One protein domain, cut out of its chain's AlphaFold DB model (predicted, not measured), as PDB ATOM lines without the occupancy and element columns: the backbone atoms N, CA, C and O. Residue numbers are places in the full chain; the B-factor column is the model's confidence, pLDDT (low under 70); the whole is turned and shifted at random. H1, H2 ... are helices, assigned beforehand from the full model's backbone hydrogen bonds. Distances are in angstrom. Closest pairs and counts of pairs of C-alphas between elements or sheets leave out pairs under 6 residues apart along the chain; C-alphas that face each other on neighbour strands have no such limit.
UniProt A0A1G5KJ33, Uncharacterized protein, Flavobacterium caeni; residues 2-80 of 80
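AT A GLANCE: This is residues 2 to 80 of the 80 residues of an uncharacterized protein of Flavobacterium caeni (UniProt A0A1G5KJ33). The longest helix, H1, and H2 form one arm of a wide, open U; the long link and H3 make its base, H4 the other arm, and the space between is empty. The printed part has 79 residues with four named helices, H1 to H4 in chain order, and no named strand: all helix. It is extended, with radius of gyration of the C-alphas 19.1 A and spans of 49 by 31 by 26 A.

HOW THE PARTS SIT: Start at H1, residues 2 to 17; H2, residues 21 to 33, is close but not clearly touching, with C-alphas of Leu 15 and Leu 24 closest at 8.0 A. They run opposite ways at a shallow tilt of 34 degrees, only just short of steep. H3, residues 45 to 59, is apart from H4, residues 66 to 78, and both are apart from H1 and H2. In the four helices every O i to N i+4 pair is within hydrogen-bond range.

IN THESE COORDINATES: Find C-alpha 2 at (15.567, 35.186, 54.155); from there H1 runs 23.0 A. H3 runs 21.1 A, and H4 ends at C-alpha 78, (34.895, 6.445, 46.242).

THE WHOLE: The farthest C-alphas, Ser 35 and Ser 79, are 52.7 A apart. The printed part has no cut; H2 to H3 is a long link. Residues 2 and 35 to 40 have pLDDT under 70.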
ATOM      1  N   ARG A   2      15.766  36.357  55.047       69.81
ATOM      2  CA  ARG A   2      15.567  35.186  54.155       69.81
ATOM      3  C   ARG A   2      14.712  35.383  52.888       69.81
ATOM      4  O   ARG A   2      15.100  34.903  51.834       69.81
ATOM      5  N   ALA A   3      13.568  36.067  52.955       79.94
ATOM      6  CA  ALA A   3      12.672  36.189  51.796       79.94
ATOM      7  C   ALA A   3      13.257  37.044  50.654       79.94
ATOM      8  O   ALA A   3      13.118  36.690  49.487       79.94
ATOM      9  N   VAL A   4      13.933  38.146  50.994       82.44
ATOM     10  CA  VAL A   4      14.552  39.044  50.005       82.44
ATOM     11  C   VAL A   4      15.799  38.398  49.410       82.44
ATOM     12  O   VAL A   4      16.002  38.460  48.201       82.44
ATOM     13  N   ASP A   5      16.597  37.723  50.236       79.94
ATOM     14  CA  ASP A   5      17.803  37.029  49.778       79.94
ATOM     15  C   ASP A   5      17.457  35.847  48.856       79.94
ATOM     16  O   ASP A   5      18.052  35.703  47.792       79.94
ATOM     17  N   ASN A   6      16.413  35.075  49.184       86.00
ATOM     18  CA  ASN A   6      15.905  34.012  48.311       86.00
ATOM     19  C   ASN A   6      15.399  34.553  46.967       86.00
ATOM     20  O   ASN A   6      15.637  33.941  45.927       86.00
ATOM     21  N   LEU A   7      14.713  35.702  46.977       88.00
ATOM     22  CA  LEU A   7      14.259  36.351  45.748       88.00
ATOM     23  C   LEU A   7      15.449  36.789  44.886       88.00
ATOM     24  O   LEU A   7      15.442  36.547  43.681       88.00
ATOM     25  N   ARG A   8      16.482  37.385  45.497       83.50
ATOM     26  CA  ARG A   8      17.705  37.798  44.795       83.50
ATOM     27  C   ARG A   8      18.407  36.599  44.155       83.50
ATOM     28  O   ARG A   8      18.712  36.658  42.968       83.50
ATOM     29  N   ASN A   9      18.588  35.510  44.900       87.06
ATOM     30  CA  ASN A   9      19.225  34.294  44.391       87.06
ATOM     31  C   ASN A   9      18.438  33.690  43.221       87.06
ATOM     32  O   ASN A   9      19.015  33.416  42.176       87.06
ATOM     33  N   ASN A  10      17.107  33.600  43.328       90.19
ATOM     34  CA  ASN A  10      16.279  33.090  42.233       90.19
ATOM     35  C   ASN A  10      16.373  33.946  40.956       90.19
ATOM     36  O   ASN A  10      16.288  33.418  39.847       90.19
ATOM     37  N   ILE A  11      16.518  35.266  41.103       90.00
ATOM     38  CA  ILE A  11      16.738  36.168  39.969       90.00
ATOM     39  C   ILE A  11      18.112  35.901  39.347       90.00
ATOM     40  O   ILE A  11      18.185  35.767  38.129       90.00
ATOM     41  N   ILE A  12      19.172  35.771  40.154       90.25
ATOM     42  CA  ILE A  12      20.528  35.453  39.675       90.25
ATOM     43  C   ILE A  12      20.527  34.139  38.886       90.25
ATOM     44  O   ILE A  12      21.004  34.125  37.753       90.25
ATOM     45  N   ASP A  13      19.919  33.079  39.421       91.06
ATOM     46  CA  ASP A  13      19.838  31.779  38.744       91.06
ATOM     47  C   ASP A  13      19.185  31.905  37.362       91.06
ATOM     48  O   ASP A  13      19.690  31.389  36.368       91.06
ATOM     49  N   LYS A  14      18.082  32.658  37.268       89.94
ATOM     50  CA  LYS A  14      17.412  32.916  35.988       89.94
ATOM     51  C   LYS A  14      18.301  33.705  35.034       89.94
ATOM     52  O   LYS A  14      18.362  33.349  33.860       89.94
ATOM     53  N   LEU A  15      19.005  34.730  35.516       91.62
ATOM     54  CA  LEU A  15      19.922  35.528  34.696       91.62
ATOM     55  C   LEU A  15      21.033  34.675  34.082       91.62
ATOM     56  O   LEU A  15      21.309  34.821  32.894       91.62
ATOM     57  N   LEU A  16      21.605  33.746  34.853       90.62
ATOM     58  CA  LEU A  16      22.668  32.849  34.389       90.62
ATOM     59  C   LEU A  16      22.219  31.899  33.266       90.62
ATOM     60  O   LEU A  16      23.051  31.442  32.486       90.62
ATOM     61  N   THR A  17      20.916  31.625  33.140       93.56
ATOM     62  CA  THR A  17      20.371  30.752  32.081       93.56
ATOM     63  C   THR A  17      20.021  31.477  30.778       93.56
ATOM     64  O   THR A  17      19.733  30.831  29.770       93.56
ATOM     65  N   ILE A  18      20.021  32.814  30.759       92.94
ATOM     66  CA  ILE A  18      19.606  33.588  29.585       92.94
ATOM     67  C   ILE A  18      20.785  33.750  28.624       92.94
ATOM     68  O   ILE A  18      21.746  34.455  28.912       92.94
ATOM     69  N   SER A  19      20.674  33.184  27.421       93.62
ATOM     70  CA  SER A  19      21.648  33.406  26.336       93.62
ATOM     71  C   SER A  19      21.281  34.562  25.396       93.62
ATOM     72  O   SER A  19      22.091  34.975  24.568       93.62
ATOM     73  N   ASN A  20      20.049  35.079  25.469       96.25
ATOM     74  CA  ASN A  20      19.572  36.114  24.554       96.25
ATOM     75  C   ASN A  20      20.086  37.508  24.965       96.25
ATOM     76  O   ASN A  20      19.688  38.058  25.993       96.25
ATOM     77  N   LYS A  21      20.935  38.096  24.115       93.25
ATOM     78  CA  LYS A  21      21.566  39.404  24.346       93.25
ATOM     79  C   LYS A  21      20.572  40.563  24.422       93.25
ATOM     80  O   LYS A  21      20.746  41.455  25.253       93.25
ATOM     81  N   ASP A  22      19.558  40.578  23.564       94.81
ATOM     82  CA  ASP A  22      18.593  41.682  23.509       94.81
ATOM     83  C   ASP A  22      17.730  41.699  24.772       94.81
ATOM     84  O   ASP A  22      17.471  42.757  25.346       94.81
ATOM     85  N   TYR A  23      17.378  40.511  25.269       92.25
ATOM     86  CA  TYR A  23      16.670  40.350  26.532       92.25
ATOM     87  C   TYR A  23      17.507  40.837  27.723       92.25
ATOM     88  O   TYR A  23      17.022  41.630  28.531       92.25
ATOM     89  N   LEU A  24      18.783  40.435  27.802       92.94
ATOM     90  CA  LEU A  24      19.707  40.933  28.830       92.94
ATOM     91  C   LEU A  24      19.896  42.452  28.745       92.94
ATOM     92  O   LEU A  24      19.937  43.124  29.771       92.94
ATOM     93  N   SER A  25      19.952  43.008  27.533       93.00
ATOM     94  CA  SER A  25      20.109  44.452  27.319       93.00
ATOM     95  C   SER A  25      18.889  45.235  27.804       93.00
ATOM     96  O   SER A  25      19.041  46.244  28.492       93.00
ATOM     97  N   ALA A  26      17.677  44.765  27.496       93.12
ATOM     98  CA  ALA A  26      16.444  45.380  27.980       93.12
ATOM     99  C   ALA A  26      16.341  45.315  29.512       93.12
ATOM    100  O   ALA A  26      15.924  46.281  30.153       93.12
ATOM    101  N   LEU A  27      16.765  44.197  30.102       90.38
ATOM    102  CA  LEU A  27      16.760  44.006  31.547       90.38
ATOM    103  C   LEU A  27      17.799  44.894  32.250       90.38
ATOM    104  O   LEU A  27      17.481  45.504  33.267       90.38
ATOM    105  N   ASN A  28      18.993  45.054  31.672       88.69
ATOM    106  CA  ASN A  28      19.997  45.994  32.171       88.69
ATOM    107  C   ASN A  28      19.475  47.439  32.150       88.69
ATOM    108  O   ASN A  28      19.529  48.132  33.161       88.69
ATOM    109  N   GLN A  29      18.869  47.868  31.036       90.94
ATOM    110  CA  GLN A  29      18.269  49.204  30.929       90.94
ATOM    111  C   GLN A  29      17.131  49.429  31.933       90.94
ATOM    112  O   GLN A  29      16.943  50.548  32.410       90.94
ATOM    113  N   LEU A  30      16.345  48.392  32.240       88.12
ATOM    114  CA  LEU A  30      15.290  48.465  33.250       88.12
ATOM    115  C   LEU A  30      15.878  48.710  34.645       88.12
ATOM    116  O   LEU A  30      15.368  49.554  35.379       88.12
ATOM    117  N   ILE A  31      16.951  47.994  34.990       83.81
ATOM    118  CA  ILE A  31      17.631  48.121  36.283       83.81
ATOM    119  C   ILE A  31      18.297  49.497  36.403       83.81
ATOM    120  O   ILE A  31      18.087  50.174  37.404       83.81
ATOM    121  N   GLU A  32      19.005  49.962  35.371       82.19
ATOM    122  CA  GLU A  32      19.658  51.284  35.353       82.19
ATOM    123  C   GLU A  32      18.671  52.451  35.501       82.19
ATOM    124  O   GLU A  32      19.000  53.483  36.083       82.19
ATOM    125  N   LYS A  33      17.451  52.307  34.971       81.75
ATOM    126  CA  LYS A  33      16.389  53.320  35.090       81.75
ATOM    127  C   LYS A  33      15.609  53.223  36.391       81.75
ATOM    128  O   LYS A  33      14.893  54.164  36.738       81.75
ATOM    129  N   SER A  34      15.687  52.091  37.085       71.44
ATOM    130  CA  SER A  34      15.082  51.966  38.398       71.44
ATOM    131  C   SER A  34      15.869  52.874  39.342       71.44
ATOM    132  O   SER A  34      17.082  52.752  39.462       71.44
ATOM    133  N   SER A  35      15.201  53.826  39.996       58.91
ATOM    134  CA  SER A  35      15.809  54.754  40.962       58.91
ATOM    135  C   SER A  35      16.182  54.046  42.274       58.91
ATOM    136  O   SER A  35      16.007  54.597  43.364       58.91
ATOM    137  N   VAL A  36      16.572  52.776  42.178       61.00
ATOM    138  CA  VAL A  36      17.000  51.954  43.292       61.00
ATOM    139  C   VAL A  36      18.323  52.538  43.740       61.00
ATOM    140  O   VAL A  36      19.261  52.662  42.959       61.00
ATOM    141  N   ASP A  37      18.311  52.979  44.990       60.09
ATOM    142  CA  ASP A  37      19.408  53.576  45.729       60.09
ATOM    143  C   ASP A  37      20.775  53.068  45.233       60.09
ATOM    144  O   ASP A  37      21.041  51.865  45.283       60.09
ATOM    145  N   ASN A  38      21.640  53.978  44.759       57.66
ATOM    146  CA  ASN A  38      23.004  53.698  44.272       57.66
ATOM    147  C   ASN A  38      23.950  53.262  45.410       57.66
ATOM    148  O   ASN A  38      25.156  53.519  45.390       57.66
ATOM    149  N   ASN A  39      23.406  52.630  46.444       63.03
ATOM    150  CA  ASN A  39      24.170  52.042  47.513       63.03
ATOM    151  C   ASN A  39      24.907  50.841  46.938       63.03
ATOM    152  O   ASN A  39      24.360  49.750  46.787       63.03
ATOM    153  N   ILE A  40      26.179  51.078  46.624       67.94
ATOM    154  CA  ILE A  40      27.180  50.042  46.408       67.94
ATOM    155  C   ILE A  40      26.988  49.000  47.510       67.94
ATOM    156  O   ILE A  40      26.950  49.354  48.694       67.94
ATOM    157  N   VAL A  41      26.824  47.734  47.119       72.75
ATOM    158  CA  VAL A  41      26.704  46.625  48.067       72.75
ATOM    159  C   VAL A  41      27.905  46.689  49.003       72.75
ATOM    160  O   VAL A  41      29.045  46.496  48.584       72.75
ATOM    161  N   LYS A  42      27.651  47.011  50.273       80.88
ATOM    162  CA  LYS A  42      28.685  47.009  51.301       80.88
ATOM    163  C   LYS A  42      28.873  45.575  51.760       80.88
ATOM    164  O   LYS A  42      27.921  44.952  52.225       80.88
ATOM    165  N   LEU A  43      30.091  45.076  51.606       85.19
ATOM    166  CA  LEU A  43      30.483  43.809  52.203       85.19
ATOM    167  C   LEU A  43      30.404  43.925  53.728       85.19
ATOM    168  O   LEU A  43      30.702  44.985  54.288       85.19
ATOM    169  N   SER A  44      29.994  42.846  54.391       89.81
ATOM    170  CA  SER A  44      30.096  42.751  55.846       89.81
ATOM    171  C   SER A  44      31.560  42.623  56.280       89.81
ATOM    172  O   SER A  44      32.436  42.302  55.471       89.81
ATOM    173  N   GLU A  45      31.838  42.849  57.563       90.94
ATOM    174  CA  GLU A  45      33.190  42.688  58.111       90.94
ATOM    175  C   GLU A  45      33.705  41.253  57.923       90.94
ATOM    176  O   GLU A  45      34.865  41.052  57.569       90.94
ATOM    177  N   GLU A  46      32.831  40.252  58.056       91.62
ATOM    178  CA  GLU A  46      33.163  38.838  57.856       91.62
ATOM    179  C   GLU A  46      33.482  38.523  56.390       91.62
ATOM    180  O   GLU A  46      34.393  37.748  56.104       91.62
ATOM    181  N   GLN A  47      32.760  39.136  55.448       91.56
ATOM    182  CA  GLN A  47      33.031  38.977  54.017       91.56
ATOM    183  C   GLN A  47      34.365  39.619  53.627       91.56
ATOM    184  O   GLN A  47      35.133  39.031  52.870       91.56
ATOM    185  N   ILE A  48      34.671  40.798  54.175       95.12
ATOM    186  CA  ILE A  48      35.971  41.456  53.987       95.12
ATOM    187  C   ILE A  48      37.090  40.596  54.584       95.12
ATOM    188  O   ILE A  48      38.127  40.405  53.950       95.12
ATOM    189  N   LEU A  49      36.880  40.041  55.780       96.12
ATOM    190  CA  LEU A  49      37.834  39.139  56.418       96.12
ATOM    191  C   LEU A  49      38.114  37.906  55.549       96.12
ATOM    192  O   LEU A  49      39.277  37.567  55.350       96.12
ATOM    193  N   MET A  50      37.079  37.282  54.985       95.44
ATOM    194  CA  MET A  50      37.224  36.126  54.094       95.44
ATOM    195  C   MET A  50      38.061  36.457  52.850       95.44
ATOM    196  O   MET A  50      38.930  35.676  52.471       95.44
ATOM    197  N   LEU A  51      37.852  37.631  52.243       96.12
ATOM    198  CA  LEU A  51      38.662  38.083  51.108       96.12
ATOM    199  C   LEU A  51      40.126  38.312  51.506       96.12
ATOM    200  O   LEU A  51      41.025  37.865  50.802       96.12
ATOM    201  N   ASN A  52      40.377  38.924  52.667       97.56
ATOM    202  CA  ASN A  52      41.742  39.118  53.167       97.56
ATOM    203  C   ASN A  52      42.457  37.786  53.447       97.56
ATOM    204  O   ASN A  52      43.657  37.671  53.205       97.56
ATOM    205  N   MET A  53      41.732  36.778  53.946       97.06
ATOM    206  CA  MET A  53      42.265  35.422  54.116       97.06
ATOM    207  C   MET A  53      42.614  34.795  52.762       97.06
ATOM    208  O   MET A  53      43.710  34.262  52.611       97.06
ATOM    209  N   SER A  54      41.738  34.943  51.760       96.38
ATOM    210  CA  SER A  54      42.006  34.482  50.392       96.38
ATOM    211  C   SER A  54      43.256  35.138  49.794       96.38
ATOM    212  O   SER A  54      44.058  34.459  49.158       96.38
ATOM    213  N   ASP A  55      43.455  36.442  50.002       97.62
ATOM    214  CA  ASP A  55      44.652  37.145  49.532       97.62
ATOM    215  C   ASP A  55      45.932  36.612  50.195       97.62
ATOM    216  O   ASP A  55      46.983  36.531  49.553       97.62
ATOM    217  N   ASP A  56      45.864  36.255  51.481       98.25
ATOM    218  CA  ASP A  56      46.982  35.632  52.193       98.25
ATOM    219  C   ASP A  56      47.260  34.214  51.674       98.25
ATOM    220  O   ASP A  56      48.418  33.859  51.448       98.25
ATOM    221  N   ASP A  57      46.221  33.422  51.407       97.88
ATOM    222  CA  ASP A  57      46.364  32.089  50.816       97.88
ATOM    223  C   ASP A  57      47.031  32.153  49.438       97.88
ATOM    224  O   ASP A  57      47.972  31.401  49.174       97.88
ATOM    225  N   ILE A  58      46.643  33.114  48.596       96.75
ATOM    226  CA  ILE A  58      47.265  33.330  47.282       96.75
ATOM    227  C   ILE A  58      48.743  33.717  47.433       96.75
ATOM    228  O   ILE A  58      49.602  33.123  46.782       96.75
ATOM    229  N   LYS A  59      49.071  34.666  48.323       97.81
ATOM    230  CA  LYS A  59      50.463  35.108  48.556       97.81
ATOM    231  C   LYS A  59      51.377  33.984  49.031       97.81
ATOM    232  O   LYS A  59      52.561  33.981  48.703       97.81
ATOM    233  N   ASN A  60      50.836  33.053  49.809       97.88
ATOM    234  CA  ASN A  60      51.590  31.948  50.387       97.88
ATOM    235  C   ASN A  60      51.470  30.642  49.581       97.88
ATOM    236  O   ASN A  60      51.901  29.601  50.071       97.88
ATOM    237  N   ASN A  61      50.914  30.679  48.361       96.12
ATOM    238  CA  ASN A  61      50.673  29.502  47.514       96.12
ATOM    239  C   ASN A  61      49.868  28.388  48.219       96.12
ATOM    240  O   ASN A  61      50.131  27.204  48.030       96.12
ATOM    241  N   ARG A  62      48.888  28.764  49.050       96.44
ATOM    242  CA  ARG A  62      47.951  27.857  49.735       96.44
ATOM    243  C   ARG A  62      46.631  27.739  48.971       96.44
ATOM    244  O   ARG A  62      45.555  27.864  49.545       96.44
ATOM    245  N   TYR A  63      46.715  27.523  47.667       94.19
ATOM    246  CA  TYR A  63      45.571  27.236  46.807       94.19
ATOM    247  C   TYR A  63      45.878  25.994  45.970       94.19
ATOM    248  O   TYR A  63      47.041  25.639  45.786       94.19
ATOM    249  N   ILE A  64      44.834  25.343  45.470       95.12
ATOM    250  CA  ILE A  64      44.950  24.209  44.551       95.12
ATOM    251  C   ILE A  64      44.308  24.574  43.216       95.12
ATOM    252  O   ILE A  64      43.461  25.468  43.139       95.12
ATOM    253  N   SER A  65      44.738  23.909  42.154       95.56
ATOM    254  CA  SER A  65      44.102  24.024  40.845       95.56
ATOM    255  C   SER A  65      42.727  23.349  40.834       95.56
ATOM    256  O   SER A  65      42.444  22.456  41.633       95.56
ATOM    257  N   GLN A  66      41.876  23.747  39.884       93.12
ATOM    258  CA  GLN A  66      40.575  23.102  39.694       93.12
ATOM    259  C   GLN A  66      40.725  21.599  39.398       93.12
ATOM    260  O   GLN A  66      39.967  20.800  39.926       93.12
ATOM    261  N   GLU A  67      41.735  21.207  38.618       96.56
ATOM    262  CA  GLU A  67      42.000  19.798  38.298       96.56
ATOM    263  C   GLU A  67      42.370  18.976  39.548       96.56
ATOM    264  O   GLU A  67      41.936  17.835  39.703       96.56
ATOM    265  N   GLU A  68      43.146  19.545  40.474       96.25
ATOM    266  CA  GLU A  68      43.474  18.893  41.751       96.25
ATOM    267  C   GLU A  68      42.247  18.757  42.661       96.25
ATOM    268  O   GLU A  68      42.075  17.717  43.304       96.25
ATOM    269  N   LEU A  69      41.384  19.778  42.696       96.38
ATOM    270  CA  LEU A  69      40.112  19.730  43.418       96.38
ATOM    271  C   LEU A  69      39.213  18.620  42.853       96.38
ATOM    272  O   LEU A  69      38.786  17.751  43.607       96.38
ATOM    273  N   ASP A  70      39.018  18.588  41.532       96.19
ATOM    274  CA  ASP A  70      38.176  17.596  40.856       96.19
ATOM    275  C   ASP A  70      38.652  16.159  41.142       96.19
ATOM    276  O   ASP A  70      37.852  15.266  41.428       96.19
ATOM    277  N   ASN A  71      39.968  15.922  41.120       96.44
ATOM    278  CA  ASN A  71      40.540  14.619  41.469       96.44
ATOM    279  C   ASN A  71      40.300  14.253  42.942       96.44
ATOM    280  O   ASN A  71      39.981  13.103  43.250       96.44
ATOM    281  N   THR A  72      40.431  15.222  43.850       94.50
ATOM    282  CA  THR A  72      40.181  15.022  45.285       94.50
ATOM    283  C   THR A  72      38.714  14.675  45.542       94.50
ATOM    284  O   THR A  72      38.426  13.751  46.306       94.50
ATOM    285  N   ASP A  73      37.794  15.347  44.852       95.62
ATOM    286  CA  ASP A  73      36.358  15.078  44.924       95.62
ATOM    287  C   ASP A  73      36.024  13.667  44.412       95.62
ATOM    288  O   ASP A  73      35.245  12.947  45.039       95.62
ATOM    289  N   LEU A  74      36.650  13.221  43.316       95.69
ATOM    290  CA  LEU A  74      36.479  11.858  42.796       95.69
ATOM    291  C   LEU A  74      36.982  10.785  43.768       95.69
ATOM    292  O   LEU A  74      36.343   9.740  43.901       95.69
ATOM    293  N   GLU A  75      38.108  11.016  44.447       94.50
ATOM    294  CA  GLU A  75      38.596  10.103  45.487       94.50
ATOM    295  C   GLU A  75      37.671  10.092  46.709       94.50
ATOM    296  O   GLU A  75      37.344   9.022  47.225       94.50
ATOM    297  N   TRP A  76      37.174  11.257  47.135       95.06
ATOM    298  CA  TRP A  76      36.192  11.350  48.214       95.06
ATOM    299  C   TRP A  76      34.908  10.575  47.887       95.06
ATOM    300  O   TRP A  76      34.431   9.803  48.721       95.06
ATOM    301  N   LEU A  77      34.400  10.681  46.655       94.88
ATOM    302  CA  LEU A  77      33.221   9.940  46.191       94.88
ATOM    303  C   LEU A  77      33.394   8.415  46.218       94.88
ATOM    304  O   LEU A  77      32.403   7.707  46.360       94.88
ATOM    305  N   LYS A  78      34.623   7.891  46.110       93.38
ATOM    306  CA  LYS A  78      34.895   6.445  46.242       93.38
ATOM    307  C   LYS A  78      34.849   5.952  47.690       93.38
ATOM    308  O   LYS A  78      34.774   4.747  47.911       93.38
ATOM    309  N   SER A  79      34.966   6.861  48.661       84.88
ATOM    310  CA  SER A  79      34.934   6.548  50.097       84.88
ATOM    311  C   SER A  79      33.521   6.531  50.699       84.88
ATOM    312  O   SER A  79      33.366   6.235  51.885       84.88
ATOM    313  N   LEU A  80      32.512   6.833  49.875       70.69
ATOM    314  CA  LEU A  80      31.078   6.756  50.158       70.69
ATOM    315  C   LEU A  80      30.493   5.421  49.679       70.69
ATOM    316  O   LEU A  80      29.596   4.911  50.387       70.69
TER     317      LEU A  80